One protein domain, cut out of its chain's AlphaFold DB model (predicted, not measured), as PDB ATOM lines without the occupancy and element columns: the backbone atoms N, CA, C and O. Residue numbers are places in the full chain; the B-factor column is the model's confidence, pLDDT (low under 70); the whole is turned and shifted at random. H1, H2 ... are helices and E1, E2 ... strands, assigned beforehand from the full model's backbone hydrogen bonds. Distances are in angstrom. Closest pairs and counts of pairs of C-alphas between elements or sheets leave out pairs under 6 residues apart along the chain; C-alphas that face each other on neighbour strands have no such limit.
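This is residues 4 to 83 of the 83 residues of an uncharacterized protein of Pseudomonas sp. WS 5027 (UniProt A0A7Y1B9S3). A small two-stranded sheet, E1 and E4, makes a wall with H1 and H3 packed on one face of it, while H2 reaches it on that same side with its residues 29 to 32 and touches H3; E1 then turns sharply into the hairpin E2 and E3, whose tip, residues 63 to 68, sticks out away from the helices. H1 packs chiefly on E4, H3 chiefly on E1, and H2 meets the beginning of E4 with its first residues. The printed part has 80 residues with three named helices and four named strands, in the order H1, H2, H3, E1, E2, E3, E4, and its class is mixed, helices and strands. Both sheets, E1 - E4 and E2 - E3, are antiparallel. The whole is compact, with a radius of gyration of the C-alphas of 12.5 A and spans of 33 by 29 by 25 A.

E1 is residues 55 to 59, 11.9 A long, and E4 is residues 78 to 82, 12.6 A long from first to last C-alpha, with C-alpha 82 at (206.635, 158.157, 93.192). H1, residues 4 to 18, begins with C-alpha 4 at (214.678, 149.421, 97.617) and is 21.1 A long. H2 is residues 29 to 36, 10.4 A, and H3 is residues 40 to 48, 12.5 A. E2 is residues 61 to 64, 10.0 A, and E3 is residues 67 to 70, 10.2 A; C-alpha 66, between them, is at (194.509, 176.308, 103.994).

E1 and E4 are antiparallel neighbours at 162 degrees, with N 57 and O 80 within hydrogen-bond range at 3.0 A and N 59 and O 78 at 2.8 A. The closest C-alphas of H1 and E4 are those of Ala 10 and Ala 81, 5.9 A apart. Those of H3 and E1 are Cys 47 and Ala 57, 5.3 A. Those of H2 and E4 are Phe 29 and Leu 78, 5.9 A. H2 and H3 touch, about perpendicular at 89 degrees, with the C-alphas of Phe 29 and Tyr 40 closest at 6.3 A. H1 is close to H3 but not clearly touching, with the C-alphas of Leu 6 and Ala 46 closest at 7.3 A. E1 runs on into E2 across a break of 1 residue, at 96 degrees. E2 and E3 form an antiparallel hairpin, with N 62 and O 69 within hydrogen-bond range at 2.8 A. E3 is apart from H1, H2 and H3. In H1, H2 and H3 every O i to N i+4 pair is within hydrogen-bond range.

The two C-alphas farthest apart, those of Lys 37 and Ser 66, are 37.1 A apart. The printed part has no cut and ends at Arg 83, the chain's last residue. No link is long. The mean pLDDT of the printed part is 92.6, that of E2 is 82, and no printed residue is under 70.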
ATOM      1  N   ASP A   4     215.151 149.869  98.937       95.94
ATOM      2  CA  ASP A   4     214.678 149.421  97.617       95.94
ATOM      3  C   ASP A   4     213.455 148.499  97.682       95.94
ATOM      4  O   ASP A   4     212.537 148.609  96.861       95.94
ATOM      5  N   GLU A   5     213.417 147.587  98.659       96.06
ATOM      6  CA  GLU A   5     212.266 146.708  98.884       96.06
ATOM      7  C   GLU A   5     211.030 147.512  99.300       96.06
ATOM      8  O   GLU A   5     209.925 147.237  98.818       96.06
ATOM      9  N   LEU A   6     211.219 148.513 100.168       96.62
ATOM     10  CA  LEU A   6     210.156 149.415 100.597       96.62
ATOM     11  C   LEU A   6     209.627 150.241  99.421       96.62
ATOM     12  O   LEU A   6     208.420 150.245  99.180       96.62
ATOM     13  N   PHE A   7     210.523 150.865  98.655       96.50
ATOM     14  CA  PHE A   7     210.174 151.673  97.489       96.50
ATOM     15  C   PHE A   7     209.422 150.853  96.437       96.50
ATOM     16  O   PHE A   7     208.347 151.239  95.978       96.50
ATOM     17  N   THR A   8     209.944 149.671  96.090       95.94
ATOM     18  CA  THR A   8     209.313 148.772  95.112       95.94
ATOM     19  C   THR A   8     207.913 148.364  95.557       95.94
ATOM     20  O   THR A   8     206.981 148.341  94.748       95.94
ATOM     21  N   PHE A   9     207.744 148.056  96.845       96.44
ATOM     22  CA  PHE A   9     206.438 147.734  97.399       96.44
ATOM     23  C   PHE A   9     205.481 148.927  97.357       96.44
ATOM     24  O   PHE A   9     204.348 148.754  96.911       96.44
ATOM     25  N   ALA A  10     205.920 150.116  97.776       95.69
ATOM     26  CA  ALA A  10     205.089 151.315  97.792       95.69
ATOM     27  C   ALA A  10     204.622 151.699  96.381       95.69
ATOM     28  O   ALA A  10     203.427 151.870  96.166       95.69
ATOM     29  N   ILE A  11     205.521 151.696  95.391       95.62
ATOM     30  CA  ILE A  11     205.166 151.948  93.985       95.62
ATOM     31  C   ILE A  11     204.170 150.916  93.461       95.62
ATOM     32  O   ILE A  11     203.213 151.271  92.773       95.62
ATOM     33  N   LYS A  12     204.379 149.628  93.765       95.38
ATOM     34  CA  LYS A  12     203.433 148.588  93.355       95.38
ATOM     35  C   LYS A  12     202.064 148.792  94.005       95.38
ATOM     36  O   LYS A  12     201.059 148.639  93.327       95.38
ATOM     37  N   PHE A  13     202.028 149.160  95.282       95.69
ATOM     38  CA  PHE A  13     200.788 149.443  95.996       95.69
ATOM     39  C   PHE A  13     200.012 150.600  95.348       95.69
ATOM     40  O   PHE A  13     198.805 150.479  95.156       95.69
ATOM     41  N   CYS A  14     200.707 151.675  94.955       93.62
ATOM     42  CA  CYS A  14     200.110 152.790  94.218       93.62
ATOM     43  C   CYS A  14     199.511 152.326  92.887       93.62
ATOM     44  O   CYS A  14     198.337 152.576  92.628       93.62
ATOM     45  N   LYS A  15     200.291 151.595  92.080       93.88
ATOM     46  CA  LYS A  15     199.847 151.088  90.773       93.88
ATOM     47  C   LYS A  15     198.646 150.158  90.882       93.88
ATOM     48  O   LYS A  15     197.683 150.332  90.154       93.88
ATOM     49  N   ASP A  16     198.670 149.221  91.829       94.62
ATOM     50  CA  ASP A  16     197.563 148.283  92.032       94.62
ATOM     51  C   ASP A  16     196.263 149.027  92.441       94.62
ATOM     52  O   ASP A  16     195.164 148.570  92.129       94.62
ATOM     53  N   ALA A  17     196.363 150.175  93.128       92.69
ATOM     54  CA  ALA A  17     195.213 151.025  93.458       92.69
ATOM     55  C   ALA A  17     194.709 151.844  92.258       92.69
ATOM     56  O   ALA A  17     193.495 151.994  92.088       92.69
ATOM     57  N   GLU A  18     195.623 152.349  91.429       92.62
ATOM     58  CA  GLU A  18     195.310 153.061  90.186       92.62
ATOM     59  C   GLU A  18     194.646 152.132  89.164       92.62
ATOM     60  O   GLU A  18     193.592 152.475  88.637       92.62
ATOM     61  N   ASP A  19     195.182 150.923  88.975       94.31
ATOM     62  CA  ASP A  19     194.617 149.880  88.107       94.31
ATOM     63  C   ASP A  19     193.213 149.435  88.562       94.31
ATOM     64  O   ASP A  19     192.427 148.911  87.773       94.31
ATOM     65  N   ALA A  20     192.891 149.632  89.844       94.44
ATOM     66  CA  ALA A  20     191.589 149.336  90.432       94.44
ATOM     67  C   ALA A  20     190.634 150.550  90.467       94.44
ATOM     68  O   ALA A  20     189.624 150.494  91.176       94.44
ATOM     69  N   ASP A  21     190.956 151.644  89.764       91.81
ATOM     70  CA  ASP A  21     190.189 152.900  89.719       91.81
ATOM     71  C   ASP A  21     189.957 153.543  91.105       91.81
ATOM     72  O   ASP A  21     188.975 154.250  91.342       91.81
ATOM     73  N   GLN A  22     190.864 153.320  92.065       89.06
ATOM     74  CA  GLN A  22     190.741 153.849  93.432       89.06
ATOM     75  C   GLN A  22     191.525 155.148  93.662       89.06
ATOM     76  O   GLN A  22     191.579 155.636  94.797       89.06
ATOM     77  N   GLY A  23     192.134 155.680  92.599       88.88
ATOM     78  CA  GLY A  23     193.115 156.759  92.657       88.88
ATOM     79  C   GLY A  23     194.442 156.324  93.286       88.88
ATOM     80  O   GLY A  23     194.604 155.188  93.736       88.88
ATOM     81  N   THR A  24     195.397 157.251  93.339       88.62
ATOM     82  CA  THR A  24     196.707 157.003  93.946       88.62
ATOM     83  C   THR A  24     196.559 156.806  95.454       88.62
ATOM     84  O   THR A  24     196.074 157.683  96.174       88.62
ATOM     85  N   LYS A  25     196.989 155.642  95.942       92.88
ATOM     86  CA  LYS A  25     197.017 155.305  97.368       92.88
ATOM     87  C   LYS A  25     198.412 154.883  97.776       92.88
ATOM     88  O   LYS A  25     199.067 154.144  97.058       92.88
ATOM     89  N   TYR A  26     198.797 155.268  98.982       94.25
ATOM     90  CA  TYR A  26     200.068 154.888  99.582       94.25
ATOM     91  C   TYR A  26     199.843 153.870 100.701       94.25
ATOM     92  O   TYR A  26     198.817 153.941 101.391       94.25
ATOM     93  N   PRO A  27     200.767 152.918 100.906       96.12
ATOM     94  CA  PRO A  27     200.644 151.974 101.999       96.12
ATOM     95  C   PRO A  27     200.877 152.678 103.338       96.12
ATOM     96  O   PRO A  27     201.754 153.534 103.471       96.12
ATOM     97  N   THR A  28     200.122 152.276 104.358       96.81
ATOM     98  CA  THR A  28     200.346 152.760 105.721       96.81
ATOM     99  C   THR A  28     201.514 152.037 106.379       96.81
ATOM    100  O   THR A  28     201.821 150.883 106.066       96.81
ATOM    101  N   PHE A  29     202.118 152.662 107.383       97.00
ATOM    102  CA  PHE A  29     203.140 152.048 108.227       97.00
ATOM    103  C   PHE A  29     202.669 150.730 108.834       97.00
ATOM    104  O   PHE A  29     203.432 149.769 108.896       97.00
ATOM    105  N   ARG A  30     201.392 150.634 109.226       97.19
ATOM    106  CA  ARG A  30     200.805 149.379 109.712       97.19
ATOM    107  C   ARG A  30     200.819 148.284 108.644       97.19
ATOM    108  O   ARG A  30     201.131 147.135 108.959       97.19
ATOM    109  N   GLN A  31     200.491 148.616 107.396       97.06
ATOM    110  CA  GLN A  31     200.519 147.662 106.284       97.06
ATOM    111  C   GLN A  31     201.951 147.212 105.971       97.06
ATOM    112  O   GLN A  31     202.195 146.013 105.826       97.06
ATOM    113  N   VAL A  32     202.900 148.149 105.938       97.19
ATOM    114  CA  VAL A  32     204.327 147.864 105.716       97.19
ATOM    115  C   VAL A  32     204.887 146.989 106.843       97.19
ATOM    116  O   VAL A  32     205.439 145.922 106.574       97.19
ATOM    117  N   ALA A  33     204.672 147.371 108.104       97.19
ATOM    118  CA  ALA A  33     205.105 146.610 109.276       97.19
ATOM    119  C   ALA A  33     204.526 145.190 109.275       97.19
ATOM    120  O   ALA A  33     205.243 144.212 109.492       97.19
ATOM    121  N   GLY A  34     203.232 145.055 108.964       96.69
ATOM    122  CA  GLY A  34     202.560 143.762 108.869       96.69
ATOM    123  C   GLY A  34     203.127 142.861 107.768       96.69
ATOM    124  O   GLY A  34     203.256 141.649 107.989       96.69
ATOM    125  N   ARG A  35     203.486 143.446 106.617       96.62
ATOM    126  CA  ARG A  35     204.047 142.747 105.452       96.62
ATOM    127  C   ARG A  35     205.483 142.293 105.685       96.62
ATOM    128  O   ARG A  35     205.783 141.122 105.479       96.62
ATOM    129  N   PHE A  36     206.352 143.205 106.106       96.75
ATOM    130  CA  PHE A  36     207.789 142.950 106.219       96.75
ATOM    131  C   PHE A  36     208.224 142.472 107.608       96.75
ATOM    132  O   PHE A  36     209.390 142.138 107.788       96.75
ATOM    133  N   LYS A  37     207.297 142.411 108.578       96.88
ATOM    134  CA  LYS A  37     207.571 142.053 109.981       96.88
ATOM    135  C   LYS A  37     208.638 142.953 110.612       96.88
ATOM    136  O   LYS A  37     209.521 142.483 111.321       96.88
ATOM    137  N   VAL A  38     208.534 144.252 110.341       96.50
ATOM    138  CA  VAL A  38     209.436 145.301 110.841       96.50
ATOM    139  C   VAL A  38     208.695 146.265 111.765       96.50
ATOM    140  O   VAL A  38     207.464 146.315 111.777       96.50
ATOM    141  N   THR A  39     209.449 147.031 112.544       97.19
ATOM    142  CA  THR A  39     208.935 148.115 113.393       97.19
ATOM    143  C   THR A  39     208.708 149.400 112.592       97.19
ATOM    144  O   THR A  39     209.220 149.545 111.485       97.19
ATOM    145  N   TYR A  40     207.959 150.351 113.155       96.88
ATOM    146  CA  TYR A  40     207.751 151.661 112.526       96.88
ATOM    147  C   TYR A  40     209.045 152.473 112.408       96.88
ATOM    148  O   TYR A  40     209.259 153.103 111.379       96.88
ATOM    149  N   ASP A  41     209.944 152.375 113.390       96.62
ATOM    150  CA  ASP A  41     211.246 153.053 113.346       96.62
ATOM    151  C   ASP A  41     212.118 152.516 112.198       96.62
ATOM    152  O   ASP A  41     212.778 153.276 111.501       96.62
ATOM    153  N   GLN A  42     212.065 151.207 111.926       96.69
ATOM    154  CA  GLN A  42     212.764 150.620 110.776       96.69
ATOM    155  C   GLN A  42     212.197 151.084 109.428       96.69
ATOM    156  O   GLN A  42     212.916 151.065 108.433       96.69
ATOM    157  N   ILE A  43     210.916 151.463 109.371       96.81
ATOM    158  CA  ILE A  43     210.304 152.015 108.156       96.81
ATOM    159  C   ILE A  43     210.773 153.455 107.951       96.81
ATOM    160  O   ILE A  43     211.173 153.791 106.844       96.81
ATOM    161  N   GLU A  44     210.770 154.276 109.005       95.81
ATOM    162  CA  GLU A  44     211.305 155.646 108.953       95.81
ATOM    163  C   GLU A  44     212.772 155.645 108.537       95.81
ATOM    164  O   GLU A  44     213.116 156.317 107.570       95.81
ATOM    165  N   GLN A  45     213.595 154.800 109.165       96.62
ATOM    166  CA  GLN A  45     215.001 154.661 108.794       96.62
ATOM    167  C   GLN A  45     215.161 154.244 107.327       96.62
ATOM    168  O   GLN A  45     215.988 154.802 106.620       96.62
ATOM    169  N   ALA A  46     214.348 153.308 106.830       96.69
ATOM    170  CA  ALA A  46     214.410 152.905 105.426       96.69
ATOM    171  C   ALA A  46     213.993 154.027 104.456       96.69
ATOM    172  O   ALA A  46     214.488 154.066 103.331       96.69
ATOM    173  N   CYS A  47     213.094 154.926 104.868       95.06
ATOM    174  CA  CYS A  47     212.780 156.135 104.110       95.06
ATOM    175  C   CYS A  47     213.928 157.154 104.144       95.06
ATOM    176  O   CYS A  47     214.219 157.758 103.119       95.06
ATOM    177  N   GLU A  48     214.582 157.346 105.291       94.69
ATOM    178  CA  GLU A  48     215.733 158.252 105.436       94.69
ATOM    179  C   GLU A  48     216.971 157.750 104.677       94.69
ATOM    180  O   GLU A  48     217.686 158.533 104.052       94.69
ATOM    181  N   ASP A  49     217.185 156.435 104.674       95.69
ATOM    182  CA  ASP A  49     218.280 155.760 103.975       95.69
ATOM    183  C   ASP A  49     218.034 155.646 102.459       95.69
ATOM    184  O   ASP A  49     218.846 155.064 101.734       95.69
ATOM    185  N   TRP A  50     216.914 156.166 101.948       94.62
ATOM    186  CA  TRP A  50     216.614 156.140 100.523       94.62
ATOM    187  C   TRP A  50     217.580 157.032  99.735       94.62
ATOM    188  O   TRP A  50     217.676 158.234  99.964       94.62
ATOM    189  N   GLN A  51     218.290 156.429  98.780       91.81
ATOM    190  CA  GLN A  51     219.287 157.098  97.928       91.81
ATOM    191  C   GLN A  51     219.000 156.914  96.427       91.81
ATOM    192  O   GLN A  51     219.877 157.147  95.599       91.81
ATOM    193  N   GLY A  52     217.809 156.431  96.060       86.88
ATOM    194  CA  GLY A  52     217.439 156.244  94.656       86.88
ATOM    195  C   GLY A  52     217.011 157.545  93.973       86.88
ATOM    196  O   GLY A  52     216.665 158.521  94.629       86.88
ATOM    197  N   ASP A  53     216.955 157.532  92.639       87.38
ATOM    198  CA  ASP A  53     216.627 158.711  91.809       87.38
ATOM    199  C   ASP A  53     215.165 159.194  91.926       87.38
ATOM    200  O   ASP A  53     214.778 160.195  91.325       87.38
ATOM    201  N   ALA A  54     214.329 158.456  92.654       92.06
ATOM    202  CA  ALA A  54     212.901 158.713  92.809       92.06
ATOM    203  C   ALA A  54     212.587 159.273  94.203       92.06
ATOM    204  O   ALA A  54     213.450 159.310  95.076       92.06
ATOM    205  N   TYR A  55     211.346 159.692  94.446       92.81
ATOM    206  CA  TYR A  55     210.954 160.191  95.763       92.81
ATOM    207  C   TYR A  55     210.469 159.051  96.662       92.81
ATOM    208  O   TYR A  55     209.637 158.250  96.237       92.81
ATOM    209  N   MET A  56     210.942 159.018  97.911       95.44
ATOM    210  CA  MET A  56     210.355 158.224  98.991       95.44
ATOM    211  C   MET A  56     210.466 158.975 100.318       95.44
ATOM    212  O   MET A  56     211.558 159.396 100.687       95.44
ATOM    213  N   ALA A  57     209.357 159.132 101.041       94.69
ATOM    214  CA  ALA A  57     209.350 159.761 102.360       94.69
ATOM    215  C   ALA A  57     208.138 159.318 103.198       94.69
ATOM    216  O   ALA A  57     207.106 158.918 102.649       94.69
ATOM    217  N   PRO A  58     208.217 159.409 104.537       94.12
ATOM    218  CA  PRO A  58     207.056 159.208 105.386       94.12
ATOM    219  C   PRO A  58     206.141 160.440 105.348       94.12
ATOM    220  O   PRO A  58     206.562 161.553 105.665       94.12
ATOM    221  N   ALA A  59     204.862 160.244 105.037       92.12
ATOM    222  CA  ALA A  59     203.848 161.276 105.208       92.12
ATOM    223  C   ALA A  59     203.162 161.117 106.567       92.12
ATOM    224  O   ALA A  59     202.513 160.110 106.855       92.12
ATOM    225  N   VAL A  60     203.301 162.147 107.401       90.12
ATOM    226  CA  VAL A  60     202.764 162.209 108.774       90.12
ATOM    227  C   VAL A  60     201.439 162.978 108.867       90.12
ATOM    228  O   VAL A  60     200.864 163.150 109.944       90.12
ATOM    229  N   GLY A  61     200.934 163.446 107.729       86.62
ATOM    230  CA  GLY A  61     199.705 164.212 107.642       86.62
ATOM    231  C   GLY A  61     199.313 164.517 106.205       86.62
ATOM    232  O   GLY A  61     199.974 164.099 105.259       86.62
ATOM    233  N   ILE A  62     198.223 165.262 106.056       83.62
ATOM    234  CA  ILE A  62     197.656 165.653 104.767       83.62
ATOM    235  C   ILE A  62     197.452 167.164 104.780       83.62
ATOM    236  O   ILE A  62     196.945 167.732 105.751       83.62
ATOM    237  N   ARG A  63     197.813 167.828 103.683       78.81
ATOM    238  CA  ARG A  63     197.498 169.240 103.457       78.81
ATOM    239  C   ARG A  63     196.282 169.351 102.542       78.81
ATOM    240  O   ARG A  63     196.272 168.762 101.467       78.81
ATOM    241  N   SER A  64     195.279 170.129 102.944       78.44
ATOM    242  CA  SER A  64     194.101 170.410 102.115       78.44
ATOM    243  C   SER A  64     193.724 171.886 102.211       78.44
ATOM    244  O   SER A  64     193.396 172.389 103.287       78.44
ATOM    245  N   GLY A  65     193.811 172.601 101.085       81.06
ATOM    246  CA  GLY A  65     193.573 174.044 101.024       81.06
ATOM    247  C   GLY A  65     194.464 174.825 102.000       81.06
ATOM    248  O   GLY A  65     195.693 174.778 101.914       81.06
ATOM    249  N   SER A  66     193.837 175.547 102.931       82.88
ATOM    250  CA  SER A  66     194.509 176.308 103.994       82.88
ATOM    251  C   SER A  66     194.774 175.505 105.279       82.88
ATOM    252  O   SER A  66     195.368 176.047 106.208       82.88
ATOM    253  N   GLY A  67     194.346 174.241 105.349       81.56
ATOM    254  CA  GLY A  67     194.438 173.399 106.542       81.56
ATOM    255  C   GLY A  67     195.489 172.293 106.454       81.56
ATOM    256  O   GLY A  67     195.841 171.814 105.372       81.56
ATOM    257  N   TYR A  68     195.943 171.854 107.628       85.19
ATOM    258  CA  TYR A  68     196.782 170.671 107.811       85.19
ATOM    259  C   TYR A  68     196.062 169.696 108.740       85.19
ATOM    260  O   TYR A  68     195.536 170.098 109.778       85.19
ATOM    261  N   ALA A  69     196.053 168.424 108.368       84.94
ATOM    262  CA  ALA A  69     195.643 167.323 109.221       84.94
ATOM    263  C   ALA A  69     196.868 166.460 109.522       84.94
ATOM    264  O   ALA A  69     197.722 166.273 108.658       84.94
ATOM    265  N   THR A  70     196.951 165.932 110.736       89.19
ATOM    266  CA  THR A  70     197.944 164.925 111.120       89.19
ATOM    267  C   THR A  70     197.233 163.608 111.374       89.19
ATOM    268  O   THR A  70     196.041 163.584 111.691       89.19
ATOM    269  N   PHE A  71     197.948 162.504 111.194       89.31
ATOM    270  CA  PHE A  71     197.402 161.197 111.528       89.31
ATOM    271  C   PHE A  71     197.337 161.009 113.045       89.31
ATOM    272  O   PHE A  71     198.189 161.504 113.783       89.31
ATOM    273  N   ALA A  72     196.326 160.283 113.524       86.75
ATOM    274  CA  ALA A  72     196.123 160.091 114.957       86.75
ATOM    275  C   ALA A  72     197.165 159.136 115.552       86.75
ATOM    276  O   ALA A  72     197.498 159.224 116.735       86.75
ATOM    277  N   THR A  73     197.685 158.208 114.743       91.12
ATOM    278  CA  THR A  73     198.702 157.246 115.172       91.12
ATOM    279  C   THR A  73     199.822 157.090 114.148       91.12
ATOM    280  O   THR A  73     199.592 157.161 112.944       91.12
ATOM    281  N   ARG A  74     201.028 156.737 114.614       90.19
ATOM    282  CA  ARG A  74     202.168 156.422 113.727       90.19
ATOM    283  C   ARG A  74     201.861 155.320 112.711       90.19
ATOM    284  O   ARG A  74     202.390 155.327 111.612       90.19
ATOM    285  N   GLY A  75     200.980 154.377 113.051       90.75
ATOM    286  CA  GLY A  75     200.584 153.303 112.135       90.75
ATOM    287  C   GLY A  75     199.753 153.772 110.933       90.75
ATOM    288  O   GLY A  75     199.598 153.004 109.986       90.75
ATOM    289  N   GLU A  76     199.209 154.989 110.983       92.81
ATOM    290  CA  GLU A  76     198.454 155.632 109.901       92.81
ATOM    291  C   GLU A  76     199.328 156.529 109.021       92.81
ATOM    292  O   GLU A  76     198.863 156.953 107.968       92.81
ATOM    293  N   HIS A  77     200.585 156.773 109.412       95.06
ATOM    294  CA  HIS A  77     201.554 157.415 108.529       95.06
ATOM    295  C   HIS A  77     201.650 156.624 107.228       95.06
ATOM    296  O   HIS A  77     201.576 155.389 107.232       95.06
ATOM    297  N   LEU A  78     201.802 157.334 106.120       94.62
ATOM    298  CA  LEU A  78     201.908 156.730 104.800       94.62
ATOM    299  C   LEU A  78     203.372 156.672 104.377       94.62
ATOM    300  O   LEU A  78     204.178 157.506 104.788       94.62
ATOM    301  N   VAL A  79     203.710 155.703 103.536       95.50
ATOM    302  CA  VAL A  79     204.971 155.708 102.790       95.50
ATOM    303  C   VAL A  79     204.673 156.253 101.401       95.50
ATOM    304  O   VAL A  79     204.175 155.527 100.540       95.50
ATOM    305  N   GLU A  80     204.936 157.541 101.199       93.94
ATOM    306  CA  GLU A  80     204.796 158.169  99.889       93.94
ATOM    307  C   GLU A  80     205.987 157.794  99.021       93.94
ATOM    308  O   GLU A  80     207.134 157.975  99.426       93.94
ATOM    309  N   ALA A  81     205.712 157.276  97.827       90.88
ATOM    310  CA  ALA A  81     206.731 156.945  96.845       90.88
ATOM    311  C   ALA A  81     206.208 157.193  95.428       90.88
ATOM    312  O   ALA A  81     205.127 156.711  95.081       90.88
ATOM    313  N   TYR A  82     206.968 157.913  94.601       88.25
ATOM    314  CA  TYR A  82     206.635 158.157  93.192       88.25
ATOM    315  C   TYR A  82     207.891 158.396  92.342       88.25
ATOM    316  O   TYR A  82     208.955 158.739  92.862       88.25
ATOM    317  N   ARG A  83     207.755 158.163  91.032       82.56
ATOM    318  CA  ARG A  83     208.775 158.406  90.002       82.56
ATOM    319  C   ARG A  83     208.386 159.586  89.130       82.56
ATOM    320  O   ARG A  83     207.167 159.745  88.910       82.56
TER     321      ARG A  83